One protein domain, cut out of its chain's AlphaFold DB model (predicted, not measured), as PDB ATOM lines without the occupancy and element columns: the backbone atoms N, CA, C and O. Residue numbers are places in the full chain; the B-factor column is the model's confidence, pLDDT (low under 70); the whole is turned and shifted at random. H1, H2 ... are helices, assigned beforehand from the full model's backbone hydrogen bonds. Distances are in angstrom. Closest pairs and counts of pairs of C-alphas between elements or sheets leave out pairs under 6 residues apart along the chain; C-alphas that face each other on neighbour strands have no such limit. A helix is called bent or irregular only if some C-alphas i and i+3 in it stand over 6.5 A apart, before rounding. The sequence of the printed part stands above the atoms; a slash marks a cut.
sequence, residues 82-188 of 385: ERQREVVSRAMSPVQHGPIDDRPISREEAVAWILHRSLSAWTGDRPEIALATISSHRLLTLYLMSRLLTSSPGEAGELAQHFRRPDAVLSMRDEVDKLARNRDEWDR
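AT A GLANCE: This is residues 82 to 188 of the 385 residues of an uncharacterized protein of Sagittula stellata E-37 (UniProt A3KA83). Two helices side by side, H2 and H4, run opposite ways through the middle; H1 crosses both of them, and H3 packs on residues 116 to 123 of H2. The long helix H6 crosses the far end of this pair, touching residues 107 to 111 of H2 and 145 to 149 of H4, while short H5 folds back from H4 and leads into H6. A wide loop, residues 93 to 106, joins H1 to H2. The printed part has 107 residues with six named helices, H1 to H6 in that order, and no named strand: all helix. It is compact, with a radius of gyration of the C-alphas of 14.2 A and spans of 41 by 31 by 22 A.

HOW THE PARTS SIT: Begin with H1, residues 82 to 92, which touches H2, residues 107 to 123, at a steep tilt of 64 degrees; look at the C-alphas of Met 92 and Ala 112, their closest, 4.1 A apart. H3, residues 127 to 133, touches H2 at a steep tilt of 69 degrees, only just short of about perpendicular, with the C-alphas of Ser 120 and Pro 127 closest at 5.8 A. H4, residues 136 to 150, touches H2 at a shallow tilt of 19 degrees, opposite ways; their closest C-alphas, Leu 115 and Leu 142, are 6.6 A apart. H4 also touches H1, closest at the C-alphas of Gln 84 and Tyr 143, 5.8 A apart. H5, residues 153 to 160, forms a helical hairpin with H4, closest at the C-alphas of Leu 148 and Ala 156, 4.7 A apart. H5 forms another with H6, residues 166 to 188. Residues 176 to 180 of H6 touch H2, with the C-alphas of Arg 107 and Ala 180 closest at 5.0 A. H1 and H6 are apart. In H1, H4, H5 and H6 every O i to N i+4 pair is within hydrogen-bond range; H2 has 12 of 13, and H3 has 1 of 3 but 3 of 4 O i to N i+3 pairs.

IN THESE COORDINATES: Find C-alpha 82 at (6.297, 57.681, 32.222), where H1 begins; it runs 15.3 A. H2 runs 24.3 A from C-alpha 107 at (3.273, 40.972, 15.222). H3, 10.0 A long, is irregular, but only just: C-alphas 128 and 131 are 6.53 A apart. H4 runs 21.3 A, H5 10.3 A and H6 32.9 A, ending at C-alpha 188 at (10.368, 33.839, 3.281).

THE WHOLE: Look at the C-alphas of Ser 135 and Arg 188 for the two farthest apart, 41.8 A. The printed part has no cut; the link from H1 to H2 is long, the other four tight. Mean pLDDT of the printed part is 84.1; residues 95 to 101 and 124 to 129 are under 70.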
ATOM      1  N   GLU A  82       5.597  57.154  33.402       90.00
ATOM      2  CA  GLU A  82       6.297  57.681  32.222       90.00
ATOM      3  C   GLU A  82       6.908  56.567  31.372       90.00
ATOM      4  O   GLU A  82       6.673  56.504  30.166       90.00
ATOM      5  N   ARG A  83       7.590  55.613  32.013       92.38
ATOM      6  CA  ARG A  83       8.177  54.464  31.322       92.38
ATOM      7  C   ARG A  83       7.108  53.532  30.753       92.38
ATOM      8  O   ARG A  83       7.288  52.995  29.664       92.38
ATOM      9  N   GLN A  84       5.982  53.364  31.452       92.56
ATOM     10  CA  GLN A  84       4.836  52.622  30.915       92.56
ATOM     11  C   GLN A  84       4.296  53.282  29.637       92.56
ATOM     12  O   GLN A  84       4.076  52.589  28.645       92.56
ATOM     13  N   ARG A  85       4.128  54.615  29.635       92.06
ATOM     14  CA  ARG A  85       3.668  55.369  28.455       92.06
ATOM     15  C   ARG A  85       4.631  55.245  27.288       92.06
ATOM     16  O   ARG A  85       4.171  55.035  26.174       92.06
ATOM     17  N   GLU A  86       5.934  55.337  27.531       90.50
ATOM     18  CA  GLU A  86       6.945  55.194  26.479       90.50
ATOM     19  C   GLU A  86       6.843  53.828  25.783       90.50
ATOM     20  O   GLU A  86       6.807  53.753  24.555       90.50
ATOM     21  N   VAL A  87       6.743  52.744  26.562       90.94
ATOM     22  CA  VAL A  87       6.623  51.380  26.024       90.94
ATOM     23  C   VAL A  87       5.340  51.220  25.212       90.94
ATOM     24  O   VAL A  87       5.388  50.718  24.089       90.94
ATOM     25  N   VAL A  88       4.206  51.680  25.745       90.81
ATOM     26  CA  VAL A  88       2.916  51.607  25.047       90.81
ATOM     27  C   VAL A  88       2.936  52.458  23.775       90.81
ATOM     28  O   VAL A  88       2.533  51.979  22.722       90.81
ATOM     29  N   SER A  89       3.472  53.679  23.834       90.00
ATOM     30  CA  SER A  89       3.588  54.565  22.674       90.00
ATOM     31  C   SER A  89       4.447  53.951  21.572       90.00
ATOM     32  O   SER A  89       4.088  54.052  20.402       90.00
ATOM     33  N   ARG A  90       5.559  53.292  21.923       89.44
ATOM     34  CA  ARG A  90       6.400  52.582  20.951       89.44
ATOM     35  C   ARG A  90       5.653  51.406  20.325       89.44
ATOM     36  O   ARG A  90       5.700  51.237  19.114       89.44
ATOM     37  N   ALA A  91       4.938  50.626  21.133       88.31
ATOM     38  CA  ALA A  91       4.155  49.489  20.652       88.31
ATOM     39  C   ALA A  91       2.967  49.901  19.761       88.31
ATOM     40  O   ALA A  91       2.513  49.103  18.951       88.31
ATOM     41  N   MET A  92       2.463  51.131  19.896       85.56
ATOM     42  CA  MET A  92       1.364  51.681  19.090       85.56
ATOM     43  C   MET A  92       1.811  52.307  17.761       85.56
ATOM     44  O   MET A  92       0.959  52.598  16.920       85.56
ATOM     45  N   SER A  93       3.116  52.490  17.556       83.94
ATOM     46  CA  SER A  93       3.700  53.096  16.355       83.94
ATOM     47  C   SER A  93       4.639  52.101  15.663       83.94
ATOM     48  O   SER A  93       5.861  52.248  15.758       83.94
ATOM     49  N   PRO A  94       4.101  51.057  15.002       74.69
ATOM     50  CA  PRO A  94       4.923  50.072  14.314       74.69
ATOM     51  C   PRO A  94       5.666  50.729  13.145       74.69
ATOM     52  O   PRO A  94       5.184  51.691  12.541       74.69
ATOM     53  N   VAL A  95       6.842  50.196  12.808       69.12
ATOM     54  CA  VAL A  95       7.599  50.633  11.628       69.12
ATOM     55  C   VAL A  95       6.740  50.389  10.387       69.12
ATOM     56  O   VAL A  95       6.398  49.244  10.078       69.12
ATOM     57  N   GLN A  96       6.386  51.463   9.681       60.84
ATOM     58  CA  GLN A  96       5.644  51.364   8.430       60.84
ATOM     59  C   GLN A  96       6.542  50.726   7.374       60.84
ATOM     60  O   GLN A  96       7.582  51.271   7.009       60.84
ATOM     61  N   HIS A  97       6.132  49.564   6.885       57.03
ATOM     62  CA  HIS A  97       6.699  48.986   5.677       57.03
ATOM     63  C   HIS A  97       5.793  49.425   4.520       57.03
ATOM     64  O   HIS A  97       4.574  49.454   4.689       57.03
ATOM     65  N   GLY A  98       6.384  49.841   3.395       52.72
ATOM     66  CA  GLY A  98       5.658  50.400   2.247       52.72
ATOM     67  C   GLY A  98       4.522  49.503   1.723       52.72
ATOM     68  O   GLY A  98       4.428  48.332   2.100       52.72
ATOM     69  N   PRO A  99       3.645  50.037   0.856       49.06
ATOM     70  CA  PRO A  99       2.434  49.339   0.445       49.06
ATOM     71  C   PRO A  99       2.776  48.058  -0.323       49.06
ATOM     72  O   PRO A  99       3.442  48.090  -1.354       49.06
ATOM     73  N   ILE A 100       2.295  46.924   0.183       55.50
ATOM     74  CA  ILE A 100       2.155  45.684  -0.576       55.50
ATOM     75  C   ILE A 100       0.734  45.206  -0.285       55.50
ATOM     76  O   ILE A 100       0.466  44.748   0.824       55.50
ATOM     77  N   ASP A 101      -0.167  45.351  -1.260       59.31
ATOM     78  CA  ASP A 101      -1.625  45.185  -1.103       59.31
ATOM     79  C   ASP A 101      -2.068  43.807  -0.551       59.31
ATOM     80  O   ASP A 101      -3.182  43.680  -0.049       59.31
ATOM     81  N   ASP A 102      -1.174  42.808  -0.529       70.69
ATOM     82  CA  ASP A 102      -1.441  41.443  -0.040       70.69
ATOM     83  C   ASP A 102      -0.554  40.996   1.141       70.69
ATOM     84  O   ASP A 102      -0.426  39.796   1.408       70.69
ATOM     85  N   ARG A 103       0.169  41.907   1.805       81.38
ATOM     86  CA  ARG A 103       1.114  41.514   2.864       81.38
ATOM     87  C   ARG A 103       0.366  41.153   4.165       81.38
ATOM     88  O   ARG A 103      -0.435  41.961   4.635       81.38
ATOM     89  N   PRO A 104       0.647  39.993   4.797       84.12
ATOM     90  CA  PRO A 104       0.082  39.661   6.102       84.12
ATOM     91  C   PRO A 104       0.523  40.647   7.181       84.12
ATOM     92  O   PRO A 104       1.609  41.216   7.095       84.12
ATOM     93  N   ILE A 105      -0.304  40.795   8.212       83.94
ATOM     94  CA  ILE A 105      -0.056  41.687   9.349       83.94
ATOM     95  C   ILE A 105       1.107  41.145  10.191       83.94
ATOM     96  O   ILE A 105       1.105  39.969  10.557       83.94
ATOM     97  N   SER A 106       2.083  41.994  10.523       86.19
ATOM     98  CA  SER A 106       3.182  41.632  11.429       86.19
ATOM     99  C   SER A 106       2.730  41.568  12.894       86.19
ATOM    100  O   SER A 106       1.674  42.086  13.266       86.19
ATOM    101  N   ARG A 107       3.548  40.970  13.774       89.31
ATOM    102  CA  ARG A 107       3.273  40.972  15.222       89.31
ATOM    103  C   ARG A 107       3.118  42.399  15.750       89.31
ATOM    104  O   ARG A 107       2.179  42.678  16.488       89.31
ATOM    105  N   GLU A 108       4.027  43.292  15.377       89.56
ATOM    106  CA  GLU A 108       4.050  44.685  15.828       89.56
ATOM    107  C   GLU A 108       2.790  45.428  15.378       89.56
ATOM    108  O   GLU A 108       2.179  46.138  16.171       89.56
ATOM    109  N   GLU A 109       2.357  45.216  14.134       86.94
ATOM    110  CA  GLU A 109       1.119  45.788  13.602       86.94
ATOM    111  C   GLU A 109      -0.119  45.242  14.325       86.94
ATOM    112  O   GLU A 109      -1.014  46.009  14.684       86.94
ATOM    113  N   ALA A 110      -0.162  43.935  14.602       87.06
ATOM    114  CA  ALA A 110      -1.257  43.314  15.344       87.06
ATOM    115  C   ALA A 110      -1.336  43.835  16.790       87.06
ATOM    116  O   ALA A 110      -2.421  44.173  17.272       87.06
ATOM    117  N   VAL A 111      -0.191  43.954  17.472       89.56
ATOM    118  CA  VAL A 111      -0.095  44.532  18.822       89.56
ATOM    119  C   VAL A 111      -0.549  45.987  18.811       89.56
ATOM    120  O   VAL A 111      -1.414  46.357  19.607       89.56
ATOM    121  N   ALA A 112      -0.031  46.800  17.888       87.81
ATOM    122  CA  ALA A 112      -0.432  48.193  17.740       87.81
ATOM    123  C   ALA A 112      -1.945  48.314  17.543       87.81
ATOM    124  O   ALA A 112      -2.601  49.102  18.225       87.81
ATOM    125  N   TRP A 113      -2.518  47.484  16.670       83.94
ATOM    126  CA  TRP A 113      -3.952  47.457  16.398       83.94
ATOM    127  C   TRP A 113      -4.783  47.112  17.642       83.94
ATOM    128  O   TRP A 113      -5.767  47.796  17.936       83.94
ATOM    129  N   ILE A 114      -4.374  46.101  18.417       85.19
ATOM    130  CA  ILE A 114      -5.038  45.719  19.674       85.19
ATOM    131  C   ILE A 114      -4.995  46.869  20.692       85.19
ATOM    132  O   ILE A 114      -6.006  47.159  21.344       85.19
ATOM    133  N   LEU A 115      -3.846  47.535  20.827       87.19
ATOM    134  CA  LEU A 115      -3.659  48.643  21.766       87.19
ATOM    135  C   LEU A 115      -4.473  49.876  21.357       87.19
ATOM    136  O   LEU A 115      -5.207  50.409  22.190       87.19
ATOM    137  N   HIS A 116      -4.428  50.274  20.080       84.25
ATOM    138  CA  HIS A 116      -5.252  51.360  19.530       84.25
ATOM    139  C   HIS A 116      -6.736  51.087  19.737       84.25
ATOM    140  O   HIS A 116      -7.454  51.934  20.259       84.25
ATOM    141  N   ARG A 117      -7.201  49.873  19.423       81.38
ATOM    142  CA  ARG A 117      -8.604  49.490  19.618       81.38
ATOM    143  C   ARG A 117      -9.026  49.553  21.086       81.38
ATOM    144  O   ARG A 117     -10.138  49.990  21.382       81.38
ATOM    145  N   SER A 118      -8.158  49.117  21.995       83.31
ATOM    146  CA  SER A 118      -8.420  49.162  23.438       83.31
ATOM    147  C   SER A 118      -8.480  50.600  23.951       83.31
ATOM    148  O   SER A 118      -9.374  50.931  24.728       83.31
ATOM    149  N   LEU A 119      -7.580  51.466  23.474       82.81
ATOM    150  CA  LEU A 119      -7.566  52.886  23.811       82.81
ATOM    151  C   LEU A 119      -8.824  53.595  23.293       82.81
ATOM    152  O   LEU A 119      -9.541  54.205  24.084       82.81
ATOM    153  N   SER A 120      -9.152  53.439  22.006       79.31
ATOM    154  CA  SER A 120     -10.338  54.051  21.392       79.31
ATOM    155  C   SER A 120     -11.639  53.607  22.063       79.31
ATOM    156  O   SER A 120     -12.547  54.414  22.244       79.31
ATOM    157  N   ALA A 121     -11.725  52.354  22.526       78.81
ATOM    158  CA  ALA A 121     -12.883  51.873  23.284       78.81
ATOM    159  C   ALA A 121     -13.084  52.599  24.630       78.81
ATOM    160  O   ALA A 121     -14.184  52.579  25.181       78.81
ATOM    161  N   TRP A 122     -12.042  53.223  25.181       78.25
ATOM    162  CA  TRP A 122     -12.088  53.931  26.462       78.25
ATOM    163  C   TRP A 122     -12.190  55.447  26.344       78.25
ATOM    164  O   TRP A 122     -12.640  56.083  27.301       78.25
ATOM    165  N   THR A 123     -11.723  56.016  25.235       73.69
ATOM    166  CA  THR A 123     -11.591  57.470  25.046       73.69
ATOM    167  C   THR A 123     -12.369  58.014  23.850       73.69
ATOM    168  O   THR A 123     -12.351  59.221  23.623       73.69
ATOM    169  N   GLY A 124     -13.059  57.155  23.092       68.69
ATOM    170  CA  GLY A 124     -13.715  57.534  21.839       68.69
ATOM    171  C   GLY A 124     -12.706  57.853  20.728       68.69
ATOM    172  O   GLY A 124     -11.548  57.440  20.787       68.69
ATOM    173  N   ASP A 125     -13.137  58.626  19.728       60.25
ATOM    174  CA  ASP A 125     -12.422  58.851  18.456       60.25
ATOM    175  C   ASP A 125     -11.183  59.777  18.529       60.25
ATOM    176  O   ASP A 125     -10.729  60.286  17.506       60.25
ATOM    177  N   ARG A 126     -10.598  60.023  19.714       62.78
ATOM    178  CA  ARG A 126      -9.394  60.875  19.873       62.78
ATOM    179  C   ARG A 126      -8.214  60.141  20.531       62.78
ATOM    180  O   ARG A 126      -7.838  60.487  21.652       62.78
ATOM    181  N   PRO A 127      -7.597  59.154  19.856       57.97
ATOM    182  CA  PRO A 127      -6.517  58.335  20.419       57.97
ATOM    183  C   PRO A 127      -5.226  59.120  20.732       57.97
ATOM    184  O   PRO A 127      -4.481  58.742  21.633       57.97
ATOM    185  N   GLU A 128      -4.974  60.238  20.050       57.66
ATOM    186  CA  GLU A 128      -3.707  60.984  20.153       57.66
ATOM    187  C   GLU A 128      -3.560  61.754  21.478       57.66
ATOM    188  O   GLU A 128      -2.492  61.785  22.083       57.66
ATOM    189  N   ILE A 129      -4.662  62.310  21.991       60.03
ATOM    190  CA  ILE A 129      -4.715  62.982  23.305       60.03
ATOM    191  C   ILE A 129      -4.971  61.952  24.423       60.03
ATOM    192  O   ILE A 129      -4.648  62.168  25.598       60.03
ATOM    193  N   ALA A 130      -5.534  60.800  24.057       71.00
ATOM    194  CA  ALA A 130      -5.990  59.782  24.985       71.00
ATOM    195  C   ALA A 130      -4.858  59.153  25.800       71.00
ATOM    196  O   ALA A 130      -5.034  58.966  27.000       71.00
ATOM    197  N   LEU A 131      -3.691  58.859  25.213       78.88
ATOM    198  CA  LEU A 131      -2.612  58.185  25.953       78.88
ATOM    199  C   LEU A 131      -1.964  59.088  27.018       78.88
ATOM    200  O   LEU A 131      -1.568  58.609  28.082       78.88
ATOM    201  N   ALA A 132      -1.893  60.400  26.772       79.50
ATOM    202  CA  ALA A 132      -1.376  61.365  27.744       79.50
ATOM    203  C   ALA A 132      -2.321  61.537  28.948       79.50
ATOM    204  O   ALA A 132      -1.868  61.719  30.078       79.50
ATOM    205  N   THR A 133      -3.629  61.431  28.710       80.19
ATOM    206  CA  THR A 133      -4.693  61.741  29.683       80.19
ATOM    207  C   THR A 133      -5.335  60.504  30.321       80.19
ATOM    208  O   THR A 133      -6.234  60.616  31.157       80.19
ATOM    209  N   ILE A 134      -4.874  59.304  29.964       85.94
ATOM    210  CA  ILE A 134      -5.428  58.042  30.451       85.94
ATOM    211  C   ILE A 134      -5.161  57.827  31.953       85.94
ATOM    212  O   ILE A 134      -4.077  58.098  32.468       85.94
ATOM    213  N   SER A 135      -6.140  57.261  32.667       86.50
ATOM    214  CA  SER A 135      -5.980  56.876  34.078       86.50
ATOM    215  C   SER A 135      -4.845  55.858  34.273       86.50
ATOM    216  O   SER A 135      -4.718  54.934  33.463       86.50
ATOM    217  N   SER A 136      -4.129  55.922  35.401       86.50
ATOM    218  CA  SER A 136      -3.009  55.019  35.721       86.50
ATOM    219  C   SER A 136      -3.361  53.529  35.632       86.50
ATOM    220  O   SER A 136      -2.563  52.733  35.150       86.50
ATOM    221  N   HIS A 137      -4.576  53.133  36.030       85.12
ATOM    222  CA  HIS A 137      -5.022  51.737  35.935       85.12
ATOM    223  C   HIS A 137      -5.148  51.252  34.478       85.12
ATOM    224  O   HIS A 137      -4.744  50.140  34.134       85.12
ATOM    225  N   ARG A 138      -5.713  52.086  33.598       86.94
ATOM    226  CA  ARG A 138      -5.845  51.773  32.168       86.94
ATOM    227  C   ARG A 138      -4.484  51.790  31.461       86.94
ATOM    228  O   ARG A 138      -4.234  50.912  30.642       86.94
ATOM    229  N   LEU A 139      -3.590  52.712  31.832       90.38
ATOM    230  CA  LEU A 139      -2.203  52.715  31.358       90.38
ATOM    231  C   LEU A 139      -1.486  51.410  31.716       90.38
ATOM    232  O   LEU A 139      -0.922  50.761  30.840       90.38
ATOM    233  N   LEU A 140      -1.581  50.991  32.981       90.06
ATOM    234  CA  LEU A 140      -1.005  49.733  33.447       90.06
ATOM    235  C   LEU A 140      -1.578  48.533  32.684       90.06
ATOM    236  O   LEU A 140      -0.845  47.611  32.337       90.06
ATOM    237  N   THR A 141      -2.879  48.552  32.384       90.62
ATOM    238  CA  THR A 141      -3.524  47.497  31.591       90.62
ATOM    239  C   THR A 141      -2.914  47.403  30.187       90.62
ATOM    240  O   THR A 141      -2.572  46.304  29.756       90.62
ATOM    241  N   LEU A 142      -2.737  48.530  29.485       90.81
ATOM    242  CA  LEU A 142      -2.105  48.554  28.155       90.81
ATOM    243  C   LEU A 142      -0.640  48.127  28.211       90.81
ATOM    244  O   LEU A 142      -0.182  47.388  27.343       90.81
ATOM    245  N   TYR A 143       0.078  48.550  29.250       93.19
ATOM    246  CA  TYR A 143       1.461  48.149  29.473       93.19
ATOM    247  C   TYR A 143       1.585  46.628  29.626       93.19
ATOM    248  O   TYR A 143       2.311  45.995  28.857       93.19
ATOM    249  N   LEU A 144       0.820  46.024  30.542       93.38
ATOM    250  CA  LEU A 144       0.820  44.573  30.752       93.38
ATOM    251  C   LEU A 144       0.376  43.814  29.497       93.38
ATOM    252  O   LEU A 144       0.950  42.778  29.185       93.38
ATOM    253  N   MET A 145      -0.593  44.349  28.749       92.19
ATOM    254  CA  MET A 145      -1.038  43.762  27.485       92.19
ATOM    255  C   MET A 145       0.081  43.759  26.440       92.19
ATOM    256  O   MET A 145       0.362  42.729  25.838       92.19
ATOM    257  N   SER A 146       0.752  44.899  26.248       94.00
ATOM    258  CA  SER A 146       1.855  45.027  25.289       94.00
ATOM    259  C   SER A 146       2.993  44.053  25.602       94.00
ATOM    260  O   SER A 146       3.515  43.404  24.697       94.00
ATOM    261  N   ARG A 147       3.323  43.883  26.891       94.81
ATOM    262  CA  ARG A 147       4.304  42.903  27.370       94.81
ATOM    263  C   ARG A 147       3.837  41.482  27.090       94.81
ATOM    264  O   ARG A 147       4.559  40.721  26.461       94.81
ATOM    265  N   LEU A 148       2.612  41.146  27.488       95.19
ATOM    266  CA  LEU A 148       2.051  39.809  27.315       95.19
ATOM    267  C   LEU A 148       2.093  39.370  25.848       95.19
ATOM    268  O   LEU A 148       2.578  38.280  25.555       95.19
ATOM    269  N   LEU A 149       1.664  40.235  24.925       92.62
ATOM    270  CA  LEU A 149       1.597  39.926  23.492       92.62
ATOM    271  C   LEU A 149       2.968  39.818  22.800       92.62
ATOM    272  O   LEU A 149       3.045  39.315  21.683       92.62
ATOM    273  N   THR A 150       4.040  40.294  23.434       92.56
ATOM    274  CA  THR A 150       5.403  40.297  22.865       92.56
ATOM    275  C   THR A 150       6.380  39.387  23.611       92.56
ATOM    276  O   THR A 150       7.482  39.135  23.131       92.56
ATOM    277  N   SER A 151       5.977  38.877  24.772       93.56
ATOM    278  CA  SER A 151       6.805  38.059  25.658       93.56
ATOM    279  C   SER A 151       6.839  36.569  25.290       93.56
ATOM    280  O   SER A 151       6.006  36.046  24.533       93.56
ATOM    281  N   SER A 152       7.823  35.866  25.861       93.75
ATOM    282  CA  SER A 152       7.937  34.406  25.774       93.75
ATOM    283  C   SER A 152       6.706  33.702  26.381       93.75
ATOM    284  O   SER A 152       6.029  34.291  27.224       93.75
ATOM    285  N   PRO A 153       6.398  32.443  26.003       92.12
ATOM    286  CA  PRO A 153       5.213  31.746  26.513       92.12
ATOM    287  C   PRO A 153       5.138  31.654  28.044       92.12
ATOM    288  O   PRO A 153       4.061  31.828  28.608       92.12
ATOM    289  N   GLY A 154       6.275  31.426  28.716       92.06
ATOM    290  CA  GLY A 154       6.330  31.353  30.180       92.06
ATOM    291  C   GLY A 154       5.974  32.687  30.837       92.06
ATOM    292  O   GLY A 154       5.065  32.751  31.661       92.06
ATOM    293  N   GLU A 155       6.620  33.767  30.395       93.62
ATOM    294  CA  GLU A 155       6.364  35.114  30.913       93.62
ATOM    295  C   GLU A 155       4.933  35.586  30.607       93.62
ATOM    296  O   GLU A 155       4.262  36.170  31.458       93.62
ATOM    297  N   ALA A 156       4.416  35.288  29.414       92.75
ATOM    298  CA  ALA A 156       3.038  35.602  29.055       92.75
ATOM    299  C   ALA A 156       2.030  34.911  29.985       92.75
ATOM    300  O   ALA A 156       1.015  35.513  30.341       92.75
ATOM    301  N   GLY A 157       2.320  33.671  30.397       92.75
ATOM    302  CA  GLY A 157       1.526  32.925  31.369       92.75
ATOM    303  C   GLY A 157       1.484  33.602  32.736       92.75
ATOM    304  O   GLY A 157       0.404  33.751  33.307       92.75
ATOM    305  N   GLU A 158       2.627  34.077  33.234       93.12
ATOM    306  CA  GLU A 158       2.710  34.842  34.486       93.12
ATOM    307  C   GLU A 158       1.931  36.159  34.385       93.12
ATOM    308  O   GLU A 158       1.068  36.451  35.217       93.12
ATOM    309  N   LEU A 159       2.151  36.921  33.308       92.88
ATOM    310  CA  LEU A 159       1.463  38.190  33.065       92.88
ATOM    311  C   LEU A 159      -0.056  38.014  32.944       92.88
ATOM    312  O   LEU A 159      -0.817  38.862  33.419       92.88
ATOM    313  N   ALA A 160      -0.517  36.910  32.348       92.69
ATOM    314  CA  ALA A 160      -1.934  36.614  32.172       92.69
ATOM    315  C   ALA A 160      -2.681  36.491  33.510       92.69
ATOM    316  O   ALA A 160      -3.849  36.883  33.589       92.69
ATOM    317  N   GLN A 161      -2.023  36.023  34.578       92.38
ATOM    318  CA  GLN A 161      -2.637  35.849  35.905       92.38
ATOM    319  C   GLN A 161      -3.115  37.172  36.521       92.38
ATOM    320  O   GLN A 161      -4.034  37.192  37.349       92.38
ATOM    321  N   HIS A 162      -2.524  38.294  36.105       91.94
ATOM    322  CA  HIS A 162      -2.922  39.626  36.549       91.94
ATOM    323  C   HIS A 162      -4.223  40.109  35.904       91.94
ATOM    324  O   HIS A 162      -4.876  41.010  36.440       91.94
ATOM    325  N   PHE A 163      -4.654  39.498  34.800       90.00
ATOM    326  CA  PHE A 163      -5.918  39.809  34.145       90.00
ATOM    327  C   PHE A 163      -7.075  39.034  34.779       90.00
ATOM    328  O   PHE A 163      -6.933  37.910  35.252       90.00
ATOM    329  N   ARG A 164      -8.281  39.614  34.758       88.81
ATOM    330  CA  ARG A 164      -9.491  38.900  35.214       88.81
ATOM    331  C   ARG A 164      -9.877  37.724  34.322       88.81
ATOM    332  O   ARG A 164     -10.599  36.840  34.769       88.81
ATOM    333  N   ARG A 165      -9.460  37.755  33.055       85.88
ATOM    334  CA  ARG A 165      -9.749  36.734  32.042       85.88
ATOM    335  C   ARG A 165      -8.434  36.253  31.414       85.88
ATOM    336  O   ARG A 165      -8.159  36.650  30.281       85.88
ATOM    337  N   PRO A 166      -7.628  35.452  32.137       89.31
ATOM    338  CA  PRO A 166      -6.333  34.967  31.651       89.31
ATOM    339  C   PRO A 166      -6.468  34.222  30.315       89.31
ATOM    340  O   PRO A 166      -5.782  34.558  29.356       89.31
ATOM    341  N   ASP A 167      -7.446  33.322  30.193       86.00
ATOM    342  CA  ASP A 167      -7.659  32.525  28.973       86.00
ATOM    343  C   ASP A 167      -7.885  33.387  27.727       86.00
ATOM    344  O   ASP A 167      -7.500  33.030  26.619       86.00
ATOM    345  N   ALA A 168      -8.511  34.552  27.896       84.00
ATOM    346  CA  ALA A 168      -8.806  35.423  26.774       84.00
ATOM    347  C   ALA A 168      -7.602  36.239  26.298       84.00
ATOM    348  O   ALA A 168      -7.484  36.486  25.100       84.00
ATOM    349  N   VAL A 169      -6.732  36.681  27.214       85.50
ATOM    350  CA  VAL A 169      -5.485  37.361  26.823       85.50
ATOM    351  C   VAL A 169      -4.493  36.380  26.216       85.50
ATOM    352  O   VAL A 169      -3.816  36.731  25.256       85.50
ATOM    353  N   LEU A 170      -4.472  35.136  26.703       88.25
ATOM    354  CA  LEU A 170      -3.676  34.065  26.109       88.25
ATOM    355  C   LEU A 170      -4.195  33.691  24.717       88.25
ATOM    356  O   LEU A 170      -3.420  33.701  23.772       88.25
ATOM    357  N   SER A 171      -5.508  33.520  24.544       86.69
ATOM    358  CA  SER A 171      -6.093  33.289  23.216       86.69
ATOM    359  C   SER A 171      -5.807  34.436  22.234       86.69
ATOM    360  O   SER A 171      -5.580  34.192  21.053       86.69
ATOM    361  N   MET A 172      -5.782  35.689  22.700       85.50
ATOM    362  CA  MET A 172      -5.396  36.832  21.865       85.50
ATOM    363  C   MET A 172      -3.920  36.773  21.458       85.50
ATOM    364  O   MET A 172      -3.590  37.075  20.312       85.50
ATOM    365  N   ARG A 173      -3.038  36.370  22.377       90.94
ATOM    366  CA  ARG A 173      -1.622  36.135  22.085       90.94
ATOM    367  C   ARG A 173      -1.445  35.016  21.061       90.94
ATOM    368  O   ARG A 173      -0.668  35.196  20.134       90.94
ATOM    369  N   ASP A 174      -2.194  33.924  21.175       87.94
ATOM    370  CA  ASP A 174      -2.132  32.811  20.221       87.94
ATOM    371  C   ASP A 174      -2.512  33.255  18.798       87.94
ATOM    372  O   ASP A 174      -1.869  32.850  17.827       87.94
ATOM    373  N   GLU A 175      -3.509  34.137  18.662       86.69
ATOM    374  CA  GLU A 175      -3.868  34.750  17.376       86.69
ATOM    375  C   GLU A 175      -2.768  35.683  16.849       86.69
ATOM    376  O   GLU A 175      -2.449  35.649  15.661       86.69
ATOM    377  N   VAL A 176      -2.132  36.481  17.714       88.38
ATOM    378  CA  VAL A 176      -0.973  37.309  17.328       88.38
ATOM    379  C   VAL A 176       0.202  36.436  16.877       88.38
ATOM    380  O   VAL A 176       0.826  36.728  15.859       88.38
ATOM    381  N   ASP A 177       0.479  35.340  17.581       89.62
ATOM    382  CA  ASP A 177       1.523  34.381  17.218       89.62
ATOM    383  C   ASP A 177       1.210  33.692  15.884       89.62
ATOM    384  O   ASP A 177       2.113  33.444  15.086       89.62
ATOM    385  N   LYS A 178      -0.067  33.415  15.600       86.38
ATOM    386  CA  LYS A 178      -0.510  32.896  14.302       86.38
ATOM    387  C   LYS A 178      -0.297  33.907  13.174       86.38
ATOM    388  O   LYS A 178       0.232  33.530  12.133       86.38
ATOM    389  N   LEU A 179      -0.666  35.173  13.375       85.38
ATOM    390  CA  LEU A 179      -0.420  36.237  12.393       85.38
ATOM    391  C   LEU A 179       1.078  36.409  12.118       85.38
ATOM    392  O   LEU A 179       1.479  36.489  10.960       85.38
ATOM    393  N   ALA A 180       1.902  36.383  13.168       88.88
ATOM    394  CA  ALA A 180       3.354  36.462  13.052       88.88
ATOM    395  C   ALA A 180       3.934  35.299  12.230       88.88
ATOM    396  O   ALA A 180       4.706  35.536  11.309       88.88
ATOM    397  N   ARG A 181       3.502  34.053  12.484       88.38
ATOM    398  CA  ARG A 181       3.928  32.892  11.679       88.38
ATOM    399  C   ARG A 181       3.550  33.041  10.205       88.38
ATOM    400  O   ARG A 181       4.406  32.875   9.341       88.38
ATOM    401  N   ASN A 182       2.307  33.437   9.922       86.69
ATOM    402  CA  ASN A 182       1.849  33.676   8.552       86.69
ATOM    403  C   ASN A 182       2.678  34.770   7.853       86.69
ATOM    404  O   ASN A 182       2.968  34.678   6.660       86.69
ATOM    405  N   ARG A 183       3.050  35.825   8.589       88.75
ATOM    406  CA  ARG A 183       3.923  36.896   8.099       88.75
ATOM    407  C   ARG A 183       5.318  36.370   7.766       88.75
ATOM    408  O   ARG A 183       5.814  36.664   6.681       88.75
ATOM    409  N   ASP A 184       5.919  35.595   8.662       88.81
ATOM    410  CA  ASP A 184       7.268  35.046   8.491       88.81
ATOM    411  C   ASP A 184       7.354  34.090   7.292       88.81
ATOM    412  O   ASP A 184       8.331  34.118   6.537       88.81
ATOM    413  N   GLU A 185       6.328  33.259   7.094       87.62
ATOM    414  CA  GLU A 185       6.182  32.394   5.917       87.62
ATOM    415  C   GLU A 185       6.090  33.221   4.632       87.62
ATOM    416  O   GLU A 185       6.861  33.005   3.697       87.62
ATOM    417  N   TRP A 186       5.223  34.234   4.610       89.25
ATOM    418  CA  TRP A 186       5.083  35.122   3.457       89.25
ATOM    419  C   TRP A 186       6.381  35.879   3.138       89.25
ATOM    420  O   TRP A 186       6.740  36.012   1.971       89.25
ATOM    421  N   ASP A 187       7.116  36.352   4.149       89.44
ATOM    422  CA  ASP A 187       8.391  37.060   3.965       89.44
ATOM    423  C   ASP A 187       9.504  36.139   3.456       89.44
ATOM    424  O   ASP A 187      10.389  36.557   2.704       89.44
ATOM    425  N   ARG A 188       9.485  34.864   3.847       90.06
ATOM    426  CA  ARG A 188      10.368  33.839   3.281       90.06
ATOM    427  C   ARG A 188      10.057  33.621   1.800       90.06
ATOM    428  O   ARG A 188      10.950  33.783   0.972       90.06
TER     429      ARG A 188